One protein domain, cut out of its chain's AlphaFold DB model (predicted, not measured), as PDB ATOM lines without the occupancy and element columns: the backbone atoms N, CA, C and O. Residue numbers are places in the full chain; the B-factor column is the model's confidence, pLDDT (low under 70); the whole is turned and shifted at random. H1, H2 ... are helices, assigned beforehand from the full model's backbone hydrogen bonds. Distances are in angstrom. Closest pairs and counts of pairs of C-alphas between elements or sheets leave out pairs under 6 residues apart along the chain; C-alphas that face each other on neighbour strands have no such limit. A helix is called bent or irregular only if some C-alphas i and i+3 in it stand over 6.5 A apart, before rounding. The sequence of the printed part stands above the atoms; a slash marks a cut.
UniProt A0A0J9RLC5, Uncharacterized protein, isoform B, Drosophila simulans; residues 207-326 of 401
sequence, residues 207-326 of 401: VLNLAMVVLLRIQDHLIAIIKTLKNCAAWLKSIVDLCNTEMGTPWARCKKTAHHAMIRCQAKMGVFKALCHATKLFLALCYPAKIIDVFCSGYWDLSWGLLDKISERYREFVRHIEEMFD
ATOM      1  N   VAL A 207     -26.605  56.526  31.946       89.94
ATOM      2  CA  VAL A 207     -27.894  55.991  31.476       89.94
ATOM      3  C   VAL A 207     -27.694  54.694  30.695       89.94
ATOM      4  O   VAL A 207     -28.409  53.726  30.949       89.94
ATOM      5  N   LEU A 208     -26.697  54.638  29.810       85.50
ATOM      6  CA  LEU A 208     -26.374  53.439  29.033       85.50
ATOM      7  C   LEU A 208     -25.997  52.256  29.930       85.50
ATOM      8  O   LEU A 208     -26.554  51.171  29.775       85.50
ATOM      9  N   ASN A 209     -25.140  52.473  30.930       85.50
ATOM     10  CA  ASN A 209     -24.777  51.430  31.892       85.50
ATOM     11  C   ASN A 209     -25.990  50.931  32.686       85.50
ATOM     12  O   ASN A 209     -26.138  49.729  32.904       85.50
ATOM     13  N   LEU A 210     -26.882  51.838  33.101       90.00
ATOM     14  CA  LEU A 210     -28.114  51.458  33.790       90.00
ATOM     15  C   LEU A 210     -29.016  50.606  32.881       90.00
ATOM     16  O   LEU A 210     -29.518  49.567  33.312       90.00
ATOM     17  N   ALA A 211     -29.192  51.022  31.626       88.06
ATOM     18  CA  ALA A 211     -29.986  50.298  30.639       88.06
ATOM     19  C   ALA A 211     -29.412  48.899  30.363       88.06
ATOM     20  O   ALA A 211     -30.166  47.927  30.364       88.06
ATOM     21  N   MET A 212     -28.089  48.781  30.214       86.38
ATOM     22  CA  MET A 212     -27.398  47.509  29.986       86.38
ATOM     23  C   MET A 212     -27.616  46.531  31.146       86.38
ATOM     24  O   MET A 212     -28.007  45.385  30.931       86.38
ATOM     25  N   VAL A 213     -27.453  46.998  32.390       88.44
ATOM     26  CA  VAL A 213     -27.694  46.177  33.589       88.44
ATOM     27  C   VAL A 213     -29.135  45.668  33.625       88.44
ATOM     28  O   VAL A 213     -29.363  44.493  33.911       88.44
ATOM     29  N   VAL A 214     -30.117  46.519  33.320       90.25
ATOM     30  CA  VAL A 214     -31.532  46.113  33.282       90.25
ATOM     31  C   VAL A 214     -31.781  45.086  32.175       90.25
ATOM     32  O   VAL A 214     -32.451  44.081  32.411       90.25
ATOM     33  N   LEU A 215     -31.224  45.299  30.984       87.44
ATOM     34  CA  LEU A 215     -31.422  44.420  29.832       87.44
ATOM     35  C   LEU A 215     -30.820  43.025  30.064       87.44
ATOM     36  O   LEU A 215     -31.471  42.023  29.769       87.44
ATOM     37  N   LEU A 216     -29.646  42.952  30.695       87.62
ATOM     38  CA  LEU A 216     -29.026  41.690  31.115       87.62
ATOM     39  C   LEU A 216     -29.851  40.958  32.181       87.62
ATOM     40  O   LEU A 216     -30.047  39.747  32.097       87.62
ATOM     41  N   ARG A 217     -30.433  41.683  33.144       89.94
ATOM     42  CA  ARG A 217     -31.352  41.081  34.129       89.94
ATOM     43  C   ARG A 217     -32.604  40.500  33.473       89.94
ATOM     44  O   ARG A 217     -33.044  39.413  33.843       89.94
ATOM     45  N   ILE A 218     -33.178  41.202  32.497       88.88
ATOM     46  CA  ILE A 218     -34.325  40.705  31.724       88.88
ATOM     47  C   ILE A 218     -33.931  39.450  30.939       88.88
ATOM     48  O   ILE A 218     -34.708  38.494  30.902       88.88
ATOM     49  N   GLN A 219     -32.725  39.416  30.364       87.56
ATOM     50  CA  GLN A 219     -32.217  38.240  29.665       87.56
ATOM     51  C   GLN A 219     -32.175  37.008  30.566       87.56
ATOM     52  O   GLN A 219     -32.691  35.955  30.176       87.56
ATOM     53  N   ASP A 220     -31.611  37.134  31.764       88.44
ATOM     54  CA  ASP A 220     -31.540  36.029  32.721       88.44
ATOM     55  C   ASP A 220     -32.937  35.493  33.062       88.44
ATOM     56  O   ASP A 220     -33.162  34.277  33.085       88.44
ATOM     57  N   HIS A 221     -33.907  36.390  33.258       90.81
ATOM     58  CA  HIS A 221     -35.297  36.008  33.498       90.81
ATOM     59  C   HIS A 221     -35.932  35.298  32.299       90.81
ATOM     60  O   HIS A 221     -36.587  34.271  32.485       90.81
ATOM     61  N   LEU A 222     -35.721  35.776  31.071       88.81
ATOM     62  CA  LEU A 222     -36.242  35.116  29.870       88.81
ATOM     63  C   LEU A 222     -35.638  33.724  29.674       88.81
ATOM     64  O   LEU A 222     -36.370  32.777  29.383       88.81
ATOM     65  N   ILE A 223     -34.333  33.563  29.898       88.62
ATOM     66  CA  ILE A 223     -33.671  32.253  29.834       88.62
ATOM     67  C   ILE A 223     -34.253  31.311  30.896       88.62
ATOM     68  O   ILE A 223     -34.533  30.145  30.600       88.62
ATOM     69  N   ALA A 224     -34.491  31.803  32.116       91.25
ATOM     70  CA  ALA A 224     -35.126  31.022  33.175       91.25
ATOM     71  C   ALA A 224     -36.561  30.597  32.808       91.25
ATOM     72  O   ALA A 224     -36.929  29.438  33.021       91.25
ATOM     73  N   ILE A 225     -37.355  31.486  32.201       90.12
ATOM     74  CA  ILE A 225     -38.711  31.180  31.716       90.12
ATOM     75  C   ILE A 225     -38.658  30.107  30.627       90.12
ATOM     76  O   ILE A 225     -39.349  29.097  30.742       90.12
ATOM     77  N   ILE A 226     -37.803  30.268  29.612       88.25
ATOM     78  CA  ILE A 226     -37.639  29.286  28.528       88.25
ATOM     79  C   ILE A 226     -37.229  27.927  29.099       88.25
ATOM     80  O   ILE A 226     -37.796  26.903  28.720       88.25
ATOM     81  N   LYS A 227     -36.292  27.895  30.053       88.62
ATOM     82  CA  LYS A 227     -35.880  26.662  30.739       88.62
ATOM     83  C   LYS A 227     -37.036  26.022  31.510       88.62
ATOM     84  O   LYS A 227     -37.188  24.804  31.487       88.62
ATOM     85  N   THR A 228     -37.872  26.826  32.157       90.50
ATOM     86  CA  THR A 228     -39.046  26.336  32.890       90.50
ATOM     87  C   THR A 228     -40.091  25.762  31.936       90.50
ATOM     88  O   THR A 228     -40.560  24.649  32.155       90.50
ATOM     89  N   LEU A 229     -40.386  26.450  30.828       87.56
ATOM     90  CA  LEU A 229     -41.251  25.935  29.761       87.56
ATOM     91  C   LEU A 229     -40.701  24.624  29.184       87.56
ATOM     92  O   LEU A 229     -41.469  23.692  28.947       87.56
ATOM     93  N   LYS A 230     -39.371  24.518  29.055       85.94
ATOM     94  CA  LYS A 230     -38.690  23.274  28.684       85.94
ATOM     95  C   LYS A 230     -38.882  22.132  29.658       85.94
ATOM     96  O   LYS A 230     -39.156  21.010  29.249       85.94
ATOM     97  N   ASN A 231     -38.822  22.404  30.947       88.19
ATOM     98  CA  ASN A 231     -39.105  21.371  31.931       88.19
ATOM     99  C   ASN A 231     -40.592  20.969  31.906       88.19
ATOM    100  O   ASN A 231     -40.902  19.779  31.939       88.19
ATOM    101  N   CYS A 232     -41.509  21.934  31.775       87.31
ATOM    102  CA  CYS A 232     -42.952  21.684  31.743       87.31
ATOM    103  C   CYS A 232     -43.386  20.855  30.534       87.31
ATOM    104  O   CYS A 232     -44.116  19.878  30.696       87.31
ATOM    105  N   ALA A 233     -42.940  21.199  29.326       83.19
ATOM    106  CA  ALA A 233     -43.319  20.420  28.153       83.19
ATOM    107  C   ALA A 233     -42.618  19.041  28.125       83.19
ATOM    108  O   ALA A 233     -43.169  18.098  27.561       83.19
ATOM    109  N   ALA A 234     -41.461  18.860  28.789       83.69
ATOM    110  CA  ALA A 234     -40.802  17.553  28.897       83.69
ATOM    111  C   ALA A 234     -41.579  16.640  29.848       83.69
ATOM    112  O   ALA A 234     -41.827  15.475  29.539       83.69
ATOM    113  N   TRP A 235     -42.044  17.203  30.964       86.06
ATOM    114  CA  TRP A 235     -43.000  16.542  31.844       86.06
ATOM    115  C   TRP A 235     -44.290  16.179  31.096       86.06
ATOM    116  O   TRP A 235     -44.736  15.037  31.167       86.06
ATOM    117  N   LEU A 236     -44.848  17.107  30.314       81.38
ATOM    118  CA  LEU A 236     -46.069  16.861  29.548       81.38
ATOM    119  C   LEU A 236     -45.886  15.742  28.516       81.38
ATOM    120  O   LEU A 236     -46.760  14.888  28.386       81.38
ATOM    121  N   LYS A 237     -44.728  15.684  27.848       79.94
ATOM    122  CA  LYS A 237     -44.370  14.573  26.959       79.94
ATOM    123  C   LYS A 237     -44.391  13.230  27.692       79.94
ATOM    124  O   LYS A 237     -44.986  12.289  27.182       79.94
ATOM    125  N   SER A 238     -43.838  13.154  28.904       80.56
ATOM    126  CA  SER A 238     -43.898  11.931  29.721       80.56
ATOM    127  C   SER A 238     -45.332  11.517  30.071       80.56
ATOM    128  O   SER A 238     -45.597  10.323  30.204       80.56
ATOM    129  N   ILE A 239     -46.253  12.473  30.241       80.25
ATOM    130  CA  ILE A 239     -47.676  12.186  30.469       80.25
ATOM    131  C   ILE A 239     -48.339  11.671  29.189       80.25
ATOM    132  O   ILE A 239     -49.066  10.685  29.245       80.25
ATOM    133  N   VAL A 240     -48.065  12.285  28.034       79.25
ATOM    134  CA  VAL A 240     -48.595  11.837  26.733       79.25
ATOM    135  C   VAL A 240     -48.075  10.446  26.365       79.25
ATOM    136  O   VAL A 240     -48.850   9.610  25.905       79.25
ATOM    137  N   ASP A 241     -46.806  10.142  26.644       77.75
ATOM    138  CA  ASP A 241     -46.229   8.812  26.416       77.75
ATOM    139  C   ASP A 241     -46.926   7.726  27.279       77.75
ATOM    140  O   ASP A 241     -47.012   6.569  26.866       77.75
ATOM    141  N   LEU A 242     -47.504   8.077  28.442       79.19
ATOM    142  CA  LEU A 242     -48.321   7.165  29.266       79.19
ATOM    143  C   LEU A 242     -49.672   6.824  28.610       79.19
ATOM    144  O   LEU A 242     -50.274   5.795  28.926       79.19
ATOM    145  N   CYS A 243     -50.141   7.664  27.688       79.38
ATOM    146  CA  CYS A 243     -51.385   7.489  26.941       79.38
ATOM    147  C   CYS A 243     -51.230   6.580  25.707       79.38
ATOM    148  O   CYS A 243     -52.160   6.493  24.905       79.38
ATOM    149  N   ASN A 244     -50.067   5.936  25.532       69.00
ATOM    150  CA  ASN A 244     -49.701   5.198  24.325       69.00
ATOM    151  C   ASN A 244     -50.779   4.204  23.847       69.00
ATOM    152  O   ASN A 244     -51.434   3.506  24.630       69.00
ATOM    153  N   THR A 245     -50.927   4.129  22.526       59.56
ATOM    154  CA  THR A 245     -52.098   3.583  21.818       59.56
ATOM    155  C   THR A 245     -52.343   2.084  22.016       59.56
ATOM    156  O   THR A 245     -53.471   1.636  21.821       59.56
ATOM    157  N   GLU A 246     -51.357   1.309  22.476       58.91
ATOM    158  CA  GLU A 246     -51.515  -0.143  22.665       58.91
ATOM    159  C   GLU A 246     -52.322  -0.545  23.917       58.91
ATOM    160  O   GLU A 246     -52.861  -1.651  23.981       58.91
ATOM    161  N   MET A 247     -52.447   0.334  24.919       57.50
ATOM    162  CA  MET A 247     -53.087   0.011  26.212       57.50
ATOM    163  C   MET A 247     -54.363   0.818  26.511       57.50
ATOM    164  O   MET A 247     -55.088   0.480  27.455       57.50
ATOM    165  N   GLY A 248     -54.664   1.847  25.713       71.00
ATOM    166  CA  GLY A 248     -55.736   2.809  25.980       71.00
ATOM    167  C   GLY A 248     -55.417   3.753  27.147       71.00
ATOM    168  O   GLY A 248     -54.369   3.664  27.785       71.00
ATOM    169  N   THR A 249     -56.330   4.675  27.447       80.62
ATOM    170  CA  THR A 249     -56.079   5.745  28.422       80.62
ATOM    171  C   THR A 249     -56.038   5.223  29.870       80.62
ATOM    172  O   THR A 249     -56.636   4.179  30.168       80.62
ATOM    173  N   PRO A 250     -55.365   5.915  30.816       84.31
ATOM    174  CA  PRO A 250     -55.238   5.452  32.204       84.31
ATOM    175  C   PRO A 250     -56.582   5.145  32.877       84.31
ATOM    176  O   PRO A 250     -56.721   4.148  33.593       84.31
ATOM    177  N   TRP A 251     -57.603   5.957  32.594       83.56
ATOM    178  CA  TRP A 251     -58.976   5.735  33.042       83.56
ATOM    179  C   TRP A 251     -59.569   4.439  32.478       83.56
ATOM    180  O   TRP A 251     -60.089   3.610  33.237       83.56
ATOM    181  N   ALA A 252     -59.454   4.224  31.164       84.19
ATOM    182  CA  ALA A 252     -59.946   3.018  30.504       84.19
ATOM    183  C   ALA A 252     -59.260   1.757  31.054       84.19
ATOM    184  O   ALA A 252     -59.930   0.767  31.371       84.19
ATOM    185  N   ARG A 253     -57.939   1.811  31.257       84.50
ATOM    186  CA  ARG A 253     -57.142   0.712  31.819       84.50
ATOM    187  C   ARG A 253     -57.509   0.404  33.270       84.50
ATOM    188  O   ARG A 253     -57.670  -0.772  33.617       84.50
ATOM    189  N   CYS A 254     -57.689   1.426  34.107       87.69
ATOM    190  CA  CYS A 254     -58.111   1.239  35.496       87.69
ATOM    191  C   CYS A 254     -59.498   0.594  35.565       87.69
ATOM    192  O   CYS A 254     -59.664  -0.450  36.200       87.69
ATOM    193  N   LYS A 255     -60.472   1.145  34.829       87.56
ATOM    194  CA  LYS A 255     -61.842   0.618  34.780       87.56
ATOM    195  C   LYS A 255     -61.865  -0.839  34.309       87.56
ATOM    196  O   LYS A 255     -62.532  -1.668  34.928       87.56
ATOM    197  N   LYS A 256     -61.103  -1.172  33.259       87.56
ATOM    198  CA  LYS A 256     -60.978  -2.544  32.734       87.56
ATOM    199  C   LYS A 256     -60.397  -3.499  33.779       87.56
ATOM    200  O   LYS A 256     -60.923  -4.592  33.962       87.56
ATOM    201  N   THR A 257     -59.352  -3.085  34.494       87.25
ATOM    202  CA  THR A 257     -58.682  -3.910  35.518       87.25
ATOM    203  C   THR A 257     -59.564  -4.127  36.745       87.25
ATOM    204  O   THR A 257     -59.703  -5.264  37.199       87.25
ATOM    205  N   ALA A 258     -60.216  -3.071  37.237       87.88
ATOM    206  CA  ALA A 258     -61.164  -3.125  38.348       87.88
ATOM    207  C   ALA A 258     -62.333  -4.076  38.049       87.88
ATOM    208  O   ALA A 258     -62.683  -4.928  38.867       87.88
ATOM    209  N   HIS A 259     -62.879  -4.002  36.833       86.94
ATOM    210  CA  HIS A 259     -63.931  -4.908  36.384       86.94
ATOM    211  C   HIS A 259     -63.442  -6.364  36.310       86.94
ATOM    212  O   HIS A 259     -64.135  -7.286  36.743       86.94
ATOM    213  N   HIS A 260     -62.224  -6.592  35.812       87.19
ATOM    214  CA  HIS A 260     -61.639  -7.934  35.741       87.19
ATOM    215  C   HIS A 260     -61.345  -8.530  37.128       87.19
ATOM    216  O   HIS A 260     -61.464  -9.742  37.322       87.19
ATOM    217  N   ALA A 261     -60.946  -7.701  38.094       85.56
ATOM    218  CA  ALA A 261     -60.736  -8.108  39.481       85.56
ATOM    219  C   ALA A 261     -62.059  -8.497  40.156       85.56
ATOM    220  O   ALA A 261     -62.121  -9.529  40.822       85.56
ATOM    221  N   MET A 262     -63.129  -7.737  39.909       82.69
ATOM    222  CA  MET A 262     -64.470  -8.055  40.401       82.69
ATOM    223  C   MET A 262     -64.968  -9.411  39.881       82.69
ATOM    224  O   MET A 262     -65.414 -10.238  40.675       82.69
ATOM    225  N   ILE A 263     -64.823  -9.681  38.578       84.75
ATOM    226  CA  ILE A 263     -65.200 -10.978  37.985       84.75
ATOM    227  C   ILE A 263     -64.391 -12.121  38.622       84.75
ATOM    228  O   ILE A 263     -64.951 -13.148  39.008       84.75
ATOM    229  N   ARG A 264     -63.074 -11.941  38.797       84.88
ATOM    230  CA  ARG A 264     -62.215 -12.951  39.444       84.88
ATOM    231  C   ARG A 264     -62.557 -13.174  40.920       84.88
ATOM    232  O   ARG A 264     -62.493 -14.311  41.382       84.88
ATOM    233  N   CYS A 265     -62.957 -12.131  41.643       85.19
ATOM    234  CA  CYS A 265     -63.456 -12.232  43.017       85.19
ATOM    235  C   CYS A 265     -64.719 -13.098  43.071       85.19
ATOM    236  O   CYS A 265     -64.786 -14.053  43.844       85.19
ATOM    237  N   GLN A 266     -65.684 -12.829  42.185       82.44
ATOM    238  CA  GLN A 266     -66.931 -13.595  42.101       82.44
ATOM    239  C   GLN A 266     -66.692 -15.075  41.780       82.44
ATOM    240  O   GLN A 266     -67.384 -15.936  42.324       82.44
ATOM    241  N   ALA A 267     -65.706 -15.376  40.933       83.88
ATOM    242  CA  ALA A 267     -65.348 -16.749  40.587       83.88
ATOM    243  C   ALA A 267     -64.744 -17.532  41.770       83.88
ATOM    244  O   ALA A 267     -64.983 -18.729  41.880       83.88
ATOM    245  N   LYS A 268     -63.996 -16.873  42.671       85.06
ATOM    246  CA  LYS A 268     -63.341 -17.525  43.824       85.06
ATOM    247  C   LYS A 268     -64.187 -17.581  45.104       85.06
ATOM    248  O   LYS A 268     -64.002 -18.500  45.890       85.06
ATOM    249  N   MET A 269     -65.090 -16.625  45.335       76.94
ATOM    250  CA  MET A 269     -65.774 -16.438  46.632       76.94
ATOM    251  C   MET A 269     -67.058 -17.265  46.845       76.94
ATOM    252  O   MET A 269     -67.688 -17.149  47.896       76.94
ATOM    253  N   GLY A 270     -67.460 -18.116  45.892       76.38
ATOM    254  CA  GLY A 270     -68.521 -19.115  46.100       76.38
ATOM    255  C   GLY A 270     -69.853 -18.537  46.613       76.38
ATOM    256  O   GLY A 270     -70.545 -17.834  45.879       76.38
ATOM    257  N   VAL A 271     -70.222 -18.851  47.861       75.31
ATOM    258  CA  VAL A 271     -71.479 -18.425  48.521       75.31
ATOM    259  C   VAL A 271     -71.466 -16.933  48.901       75.31
ATOM    260  O   VAL A 271     -72.511 -16.293  48.950       75.31
ATOM    261  N   PHE A 272     -70.288 -16.326  49.073       76.12
ATOM    262  CA  PHE A 272     -70.128 -14.931  49.503       76.12
ATOM    263  C   PHE A 272     -69.947 -13.930  48.341       76.12
ATOM    264  O   PHE A 272     -69.395 -12.844  48.521       76.12
ATOM    265  N   LYS A 273     -70.433 -14.254  47.132       71.06
ATOM    266  CA  LYS A 273     -70.307 -13.418  45.912       71.06
ATOM    267  C   LYS A 273     -70.801 -11.975  46.068       71.06
ATOM    268  O   LYS A 273     -70.275 -11.086  45.397       71.06
ATOM    269  N   ALA A 274     -71.775 -11.732  46.947       74.88
ATOM    270  CA  ALA A 274     -72.323 -10.401  47.210       74.88
ATOM    271  C   ALA A 274     -71.264  -9.406  47.728       74.88
ATOM    272  O   ALA A 274     -71.312  -8.230  47.373       74.88
ATOM    273  N   LEU A 275     -70.254  -9.878  48.472       74.56
ATOM    274  CA  LEU A 275     -69.156  -9.038  48.973       74.56
ATOM    275  C   LEU A 275     -68.274  -8.480  47.843       74.56
ATOM    276  O   LEU A 275     -67.659  -7.429  47.995       74.56
ATOM    277  N   CYS A 276     -68.245  -9.141  46.681       77.56
ATOM    278  CA  CYS A 276     -67.496  -8.681  45.512       77.56
ATOM    279  C   CYS A 276     -68.239  -7.592  44.713       77.56
ATOM    280  O   CYS A 276     -67.663  -7.023  43.789       77.56
ATOM    281  N   HIS A 277     -69.503  -7.275  45.033       72.31
ATOM    282  CA  HIS A 277     -70.330  -6.317  44.287       72.31
ATOM    283  C   HIS A 277     -70.123  -4.852  44.714       72.31
ATOM    284  O   HIS A 277     -71.017  -4.013  44.602       72.31
ATOM    285  N   ALA A 278     -68.913  -4.512  45.158       71.00
ATOM    286  CA  ALA A 278     -68.509  -3.152  45.502       71.00
ATOM    287  C   ALA A 278     -68.136  -2.326  44.250       71.00
ATOM    288  O   ALA A 278     -67.159  -1.581  44.242       71.00
ATOM    289  N   THR A 279     -68.900  -2.450  43.160       67.50
ATOM    290  CA  THR A 279     -68.603  -1.850  41.844       67.50
ATOM    291  C   THR A 279     -68.430  -0.335  41.929       67.50
ATOM    292  O   THR A 279     -67.539   0.219  41.292       67.50
ATOM    293  N   LYS A 280     -69.235   0.340  42.763       70.44
ATOM    294  CA  LYS A 280     -69.101   1.786  43.005       70.44
ATOM    295  C   LYS A 280     -67.797   2.143  43.717       70.44
ATOM    296  O   LYS A 280     -67.196   3.152  43.373       70.44
ATOM    297  N   LEU A 281     -67.344   1.308  44.652       77.81
ATOM    298  CA  LEU A 281     -66.094   1.526  45.377       77.81
ATOM    299  C   LEU A 281     -64.890   1.331  44.447       77.81
ATOM    300  O   LEU A 281     -64.029   2.199  44.360       77.81
ATOM    301  N   PHE A 282     -64.873   0.241  43.674       78.56
ATOM    302  CA  PHE A 282     -63.787  -0.036  42.731       78.56
ATOM    303  C   PHE A 282     -63.721   0.970  41.571       78.56
ATOM    304  O   PHE A 282     -62.623   1.339  41.162       78.56
ATOM    305  N   LEU A 283     -64.857   1.464  41.056       80.56
ATOM    306  CA  LEU A 283     -64.848   2.541  40.056       80.56
ATOM    307  C   LEU A 283     -64.449   3.900  40.647       80.56
ATOM    308  O   LEU A 283     -63.801   4.679  39.950       80.56
ATOM    309  N   ALA A 284     -64.806   4.192  41.903       83.50
ATOM    310  CA  ALA A 284     -64.394   5.428  42.568       83.50
ATOM    311  C   ALA A 284     -62.865   5.518  42.697       83.50
ATOM    312  O   ALA A 284     -62.301   6.585  42.466       83.50
ATOM    313  N   LEU A 285     -62.189   4.389  42.942       85.19
ATOM    314  CA  LEU A 285     -60.721   4.320  42.962       85.19
ATOM    315  C   LEU A 285     -60.078   4.673  41.611       85.19
ATOM    316  O   LEU A 285     -58.941   5.130  41.579       85.19
ATOM    317  N   CYS A 286     -60.799   4.506  40.499       86.69
ATOM    318  CA  CYS A 286     -60.301   4.871  39.176       86.69
ATOM    319  C   CYS A 286     -60.491   6.350  38.833       86.69
ATOM    320  O   CYS A 286     -59.849   6.829  37.902       86.69
ATOM    321  N   TYR A 287     -61.366   7.084  39.532       84.75
ATOM    322  CA  TYR A 287     -61.750   8.455  39.163       84.75
ATOM    323  C   TYR A 287     -60.564   9.429  39.008       84.75
ATOM    324  O   TYR A 287     -60.573  10.194  38.041       84.75
ATOM    325  N   PRO A 288     -59.496   9.365  39.834       84.25
ATOM    326  CA  PRO A 288     -58.306  10.202  39.648       84.25
ATOM    327  C   PRO A 288     -57.630  10.035  38.276       84.25
ATOM    328  O   PRO A 288     -57.083  10.992  37.735       84.25
ATOM    329  N   ALA A 289     -57.720   8.849  37.662       83.88
ATOM    330  CA  ALA A 289     -57.132   8.580  36.349       83.88
ATOM    331  C   ALA A 289     -57.856   9.306  35.200       83.88
ATOM    332  O   ALA A 289     -57.294   9.448  34.116       83.88
ATOM    333  N   LYS A 290     -59.084   9.796  35.427       82.00
ATOM    334  CA  LYS A 290     -59.853  10.570  34.443       82.00
ATOM    335  C   LYS A 290     -59.254  11.957  34.184       82.00
ATOM    336  O   LYS A 290     -59.401  12.480  33.089       82.00
ATOM    337  N   ILE A 291     -58.556  12.541  35.162       81.00
ATOM    338  CA  ILE A 291     -57.872  13.836  35.000       81.00
ATOM    339  C   ILE A 291     -56.716  13.710  34.002       81.00
ATOM    340  O   ILE A 291     -56.511  14.590  33.174       81.00
ATOM    341  N   ILE A 292     -55.999  12.584  34.040       79.38
ATOM    342  CA  ILE A 292     -54.879  12.301  33.133       79.38
ATOM    343  C   ILE A 292     -55.377  12.163  31.682       79.38
ATOM    344  O   ILE A 292     -54.703  12.593  30.753       79.38
ATOM    345  N   ASP A 293     -56.596  11.648  31.498       78.81
ATOM    346  CA  ASP A 293     -57.247  11.456  30.195       78.81
ATOM    347  C   ASP A 293     -57.416  12.766  29.399       78.81
ATOM    348  O   ASP A 293     -57.278  12.787  28.179       78.81
ATOM    349  N   VAL A 294     -57.633  13.890  30.094       79.94
ATOM    350  CA  VAL A 294     -57.751  15.229  29.483       79.94
ATOM    351  C   VAL A 294     -56.441  15.661  28.818       79.94
ATOM    352  O   VAL A 294     -56.448  16.318  27.778       79.94
ATOM    353  N   PHE A 295     -55.300  15.270  29.388       77.12
ATOM    354  CA  PHE A 295     -53.992  15.536  28.791       77.12
ATOM    355  C   PHE A 295     -53.701  14.592  27.613       77.12
ATOM    356  O   PHE A 295     -52.981  14.980  26.694       77.12
ATOM    357  N   CYS A 296     -54.312  13.400  27.593       78.94
ATOM    358  CA  CYS A 296     -54.175  12.409  26.523       78.94
ATOM    359  C   CYS A 296     -54.912  12.778  25.221       78.94
ATOM    360  O   CYS A 296     -54.495  12.337  24.153       78.94
ATOM    361  N   SER A 297     -55.993  13.569  25.269       73.94
ATOM    362  CA  SER A 297     -56.810  13.903  24.085       73.94
ATOM    363  C   SER A 297     -56.270  15.053  23.219       73.94
ATOM    364  O   SER A 297     -56.896  15.395  22.223       73.94
ATOM    365  N   GLY A 298     -55.109  15.615  23.576       65.38
ATOM    366  CA  GLY A 298     -54.232  16.370  22.673       65.38
ATOM    367  C   GLY A 298     -54.687  17.776  22.254       65.38
ATOM    368  O   GLY A 298     -55.465  17.939  21.323       65.38
ATOM    369  N   TYR A 299     -54.082  18.806  22.857       57.31
ATOM    370  CA  TYR A 299     -54.029  20.175  22.302       57.31
ATOM    371  C   TYR A 299     -52.630  20.823  22.447       57.31
ATOM    372  O   TYR A 299     -52.451  22.018  22.247       57.31
ATOM    373  N   TRP A 300     -51.602  20.059  22.825       65.25
ATOM    374  CA  TRP A 300     -50.385  20.627  23.424       65.25
ATOM    375  C   TRP A 300     -49.126  20.531  22.554       65.25
ATOM    376  O   TRP A 300     -48.041  20.295  23.083       65.25
ATOM    377  N   ASP A 301     -49.242  20.703  21.236       59.31
ATOM    378  CA  ASP A 301     -48.081  20.638  20.336       59.31
ATOM    379  C   ASP A 301     -47.221  21.912  20.421       59.31
ATOM    380  O   ASP A 301     -47.248  22.795  19.562       59.31
ATOM    381  N   LEU A 302     -46.472  22.038  21.517       63.56
ATOM    382  CA  LEU A 302     -45.416  23.029  21.649       63.56
ATOM    383  C   LEU A 302     -44.100  22.390  21.203       63.56
ATOM    384  O   LEU A 302     -43.461  21.653  21.956       63.56
ATOM    385  N   SER A 303     -43.689  22.670  19.965       68.19
ATOM    386  CA  SER A 303     -42.435  22.128  19.442       68.19
ATOM    387  C   SER A 303     -41.221  22.700  20.185       68.19
ATOM    388  O   SER A 303     -41.058  23.914  20.344       68.19
ATOM    389  N   TRP A 304     -40.318  21.812  20.601       70.81
ATOM    390  CA  TRP A 304     -39.063  22.176  21.262       70.81
ATOM    391  C   TRP A 304     -38.190  23.118  20.438       70.81
ATOM    392  O   TRP A 304     -37.619  24.070  20.971       70.81
ATOM    393  N   GLY A 305     -38.173  22.895  19.123       75.00
ATOM    394  CA  GLY A 305     -37.388  23.692  18.188       75.00
ATOM    395  C   GLY A 305     -37.813  25.161  18.114       75.00
ATOM    396  O   GLY A 305     -36.996  26.003  17.746       75.00
ATOM    397  N   LEU A 306     -39.054  25.502  18.486       81.12
ATOM    398  CA  LEU A 306     -39.493  26.898  18.546       81.12
ATOM    399  C   LEU A 306     -38.841  27.638  19.725       81.12
ATOM    400  O   LEU A 306     -38.325  28.739  19.548       81.12
ATOM    401  N   LEU A 307     -38.811  27.018  20.909       83.12
ATOM    402  CA  LEU A 307     -38.202  27.593  22.117       83.12
ATOM    403  C   LEU A 307     -36.682  27.766  21.975       83.12
ATOM    404  O   LEU A 307     -36.134  28.761  22.451       83.12
ATOM    405  N   ASP A 308     -36.007  26.829  21.303       84.00
ATOM    406  CA  ASP A 308     -34.572  26.926  21.004       84.00
ATOM    407  C   ASP A 308     -34.254  28.118  20.101       84.00
ATOM    408  O   ASP A 308     -33.422  28.957  20.453       84.00
ATOM    409  N   LYS A 309     -34.987  28.253  18.990       86.75
ATOM    410  CA  LYS A 309     -34.813  29.376  18.059       86.75
ATOM    411  C   LYS A 309     -35.065  30.728  18.724       86.75
ATOM    412  O   LYS A 309     -34.337  31.680  18.456       86.75
ATOM    413  N   ILE A 310     -36.072  30.823  19.596       85.81
ATOM    414  CA  ILE A 310     -36.368  32.057  20.339       85.81
ATOM    415  C   ILE A 310     -35.206  32.417  21.275       85.81
ATOM    416  O   ILE A 310     -34.776  33.569  21.297       85.81
ATOM    417  N   SER A 311     -34.668  31.442  22.015       85.12
ATOM    418  CA  SER A 311     -33.536  31.670  22.921       85.12
ATOM    419  C   SER A 311     -32.284  32.141  22.184       85.12
ATOM    420  O   SER A 311     -31.571  33.013  22.682       85.12
ATOM    421  N   GLU A 312     -31.988  31.540  21.035       88.75
ATOM    422  CA  GLU A 312     -30.800  31.857  20.244       88.75
ATOM    423  C   GLU A 312     -30.888  33.269  19.656       88.75
ATOM    424  O   GLU A 312     -29.995  34.087  19.875       88.75
ATOM    425  N   ARG A 313     -32.024  33.606  19.030       87.06
ATOM    426  CA  ARG A 313     -32.276  34.947  18.476       87.06
ATOM    427  C   ARG A 313     -32.245  36.039  19.532       87.06
ATOM    428  O   ARG A 313     -31.758  37.134  19.274       87.06
ATOM    429  N   TYR A 314     -32.744  35.741  20.726       85.75
ATOM    430  CA  TYR A 314     -32.720  36.695  21.820       85.75
ATOM    431  C   TYR A 314     -31.293  36.954  22.335       85.75
ATOM    432  O   TYR A 314     -30.929  38.106  22.564       85.75
ATOM    433  N   ARG A 315     -30.448  35.920  22.466       88.06
ATOM    434  CA  ARG A 315     -29.030  36.099  22.837       88.06
ATOM    435  C   ARG A 315     -28.263  36.917  21.804       88.06
ATOM    436  O   ARG A 315     -27.492  37.796  22.174       88.06
ATOM    437  N   GLU A 316     -28.497  36.647  20.526       90.12
ATOM    438  CA  GLU A 316     -27.870  37.388  19.435       90.12
ATOM    439  C   GLU A 316     -28.261  38.872  19.452       90.12
ATOM    440  O   GLU A 316     -27.398  39.734  19.287       90.12
ATOM    441  N   PHE A 317     -29.533  39.177  19.717       86.81
ATOM    442  CA  PHE A 317     -30.015  40.549  19.884       86.81
ATOM    443  C   PHE A 317     -29.317  41.285  21.036       86.81
ATOM    444  O   PHE A 317     -28.885  42.422  20.855       86.81
ATOM    445  N   VAL A 318     -29.152  40.642  22.199       86.62
ATOM    446  CA  VAL A 318     -28.460  41.260  23.345       86.62
ATOM    447  C   VAL A 318     -26.986  41.535  23.037       86.62
ATOM    448  O   VAL A 318     -26.515  42.624  23.347       86.62
ATOM    449  N   ARG A 319     -26.286  40.618  22.355       85.81
ATOM    450  CA  ARG A 319     -24.883  40.830  21.949       85.81
ATOM    451  C   ARG A 319     -24.719  42.065  21.057       85.81
ATOM    452  O   ARG A 319     -23.829  42.873  21.279       85.81
ATOM    453  N   HIS A 320     -25.601  42.236  20.069       86.06
ATOM    454  CA  HIS A 320     -25.568  43.417  19.198       86.06
ATOM    455  C   HIS A 320     -25.838  44.714  19.966       86.06
ATOM    456  O   HIS A 320     -25.298  45.762  19.623       86.06
ATOM    457  N   ILE A 321     -26.685  44.647  20.994       81.50
ATOM    458  CA  ILE A 321     -26.945  45.773  21.884       81.50
ATOM    459  C   ILE A 321     -25.690  46.140  22.684       81.50
ATOM    460  O   ILE A 321     -25.341  47.314  22.719       81.50
ATOM    461  N   GLU A 322     -24.985  45.168  23.267       81.06
ATOM    462  CA  GLU A 322     -23.742  45.427  24.010       81.06
ATOM    463  C   GLU A 322     -22.679  46.097  23.128       81.06
ATOM    464  O   GLU A 322     -22.095  47.101  23.528       81.06
ATOM    465  N   GLU A 323     -22.500  45.608  21.899       81.94
ATOM    466  CA  GLU A 323     -21.550  46.172  20.928       81.94
ATOM    467  C   GLU A 323     -21.924  47.594  20.478       81.94
ATOM    468  O   GLU A 323     -21.044  48.416  20.241       81.94
ATOM    469  N   MET A 324     -23.218  47.921  20.394       70.38
ATOM    470  CA  MET A 324     -23.673  49.282  20.073       70.38
ATOM    471  C   MET A 324     -23.436  50.288  21.206       70.38
ATOM    472  O   MET A 324     -23.388  51.490  20.941       70.38
ATOM    473  N   PHE A 325     -23.312  49.827  22.453       71.44
ATOM    474  CA  PHE A 325     -23.166  50.698  23.623       71.44
ATOM    475  C   PHE A 325     -21.728  50.812  24.149       71.44
ATOM    476  O   PHE A 325     -21.469  51.672  24.993       71.44
ATOM    477  N   ASP A 326     -20.783  50.030  23.621       65.81
ATOM    478  CA  ASP A 326     -19.356  50.122  23.947       65.81
ATOM    479  C   ASP A 326     -18.630  51.149  23.056       65.81
ATOM    480  O   ASP A 326     -17.851  50.814  22.166       65.81
TER     481      ASP A 326
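Overview. This is residues 207 to 326 of the 401 residues of the protein "Uncharacterized protein, isoform B" of Drosophila simulans (UniProt A0A0J9RLC5). The model is a long, thin rod in which the chain runs out along H1 and then H2 and comes back through H3, H4, H5 and H6. In one half, the long helix H1 and H6 lie side by side, running opposite ways; in the other half, H2 has the short helices H3 and H4 folded back on it, and H5 packs at the joint on the residues near the end of H1 and the beginning of H2. The printed part has 120 residues with six named helices, H1 to H6 in chain order, and no named strand; the class is all helix. The whole is extended, with a radius of gyration of the C-alphas of 26.2 A and spans of 89 by 26 by 18 A.

Arrangement. H1, residues 207 to 242, touches H6, residues 304 to 325, at a shallow tilt of 7 degrees, opposite ways; their closest C-alphas are those of Ile 226 and Leu 307, 6.7 A apart. With residues 239 to 240 alone, H1 touches H5, residues 289 to 296, at a steep tilt of 62 degrees; the closest C-alphas, of Val 240 and Cys 296, are 5.6 A apart. H2, residues 250 to 268, is close to H1 but not clearly touching it, with the C-alphas of Leu 242 and Pro 250 closest at 7.7 A. With residues 250 to 254 alone, H2 touches H5 at a shallow tilt of 34 degrees, only just short of steep; the closest C-alphas, of Trp 251 and Ala 289, are 4.7 A apart. H4, residues 279 to 286, touches H2 at 36 degrees, only just a steep tilt, and the closest C-alphas, of Cys 254 and Cys 286, are 5.6 A apart. H3, residues 270 to 276, forms a helical hairpin with H2, which touches it with residues 262 to 266 alone; the closest C-alphas, of Gln 266 and Lys 273, are 5.1 A apart. H5 and H6 are apart. Every O i to N i+4 pair is within hydrogen-bond range in H1, H2 and H6, against 3 of 4 in H4, 2 of 4 in H5 and 0 of 3 in H3, where 2 of 4 O i to N i+3 pairs are within range.

Along the chain. H1 begins at C-alpha 207, (-27.894, 55.991, 31.476), and is 53.0 A long. H2 is 27.0 A long and ends at C-alpha 268, (-63.341, -17.525, 43.824). H3 is irregular, with C-alphas 271 and 274 8.2 A apart. H6 is 32.7 A long and ends at C-alpha 325, (-23.166, 50.698, 23.623).

Size, cuts and confidence. The two C-alphas farthest apart, of Val 271 and Asp 326, are 89.6 A apart, while the first and last printed C-alphas are 12.8 A apart. The printed part has no cut and no long link. The mean pLDDT of the printed part is 81.2, and residues 244 to 247, 279, 298 to 303 and 326 are under 70.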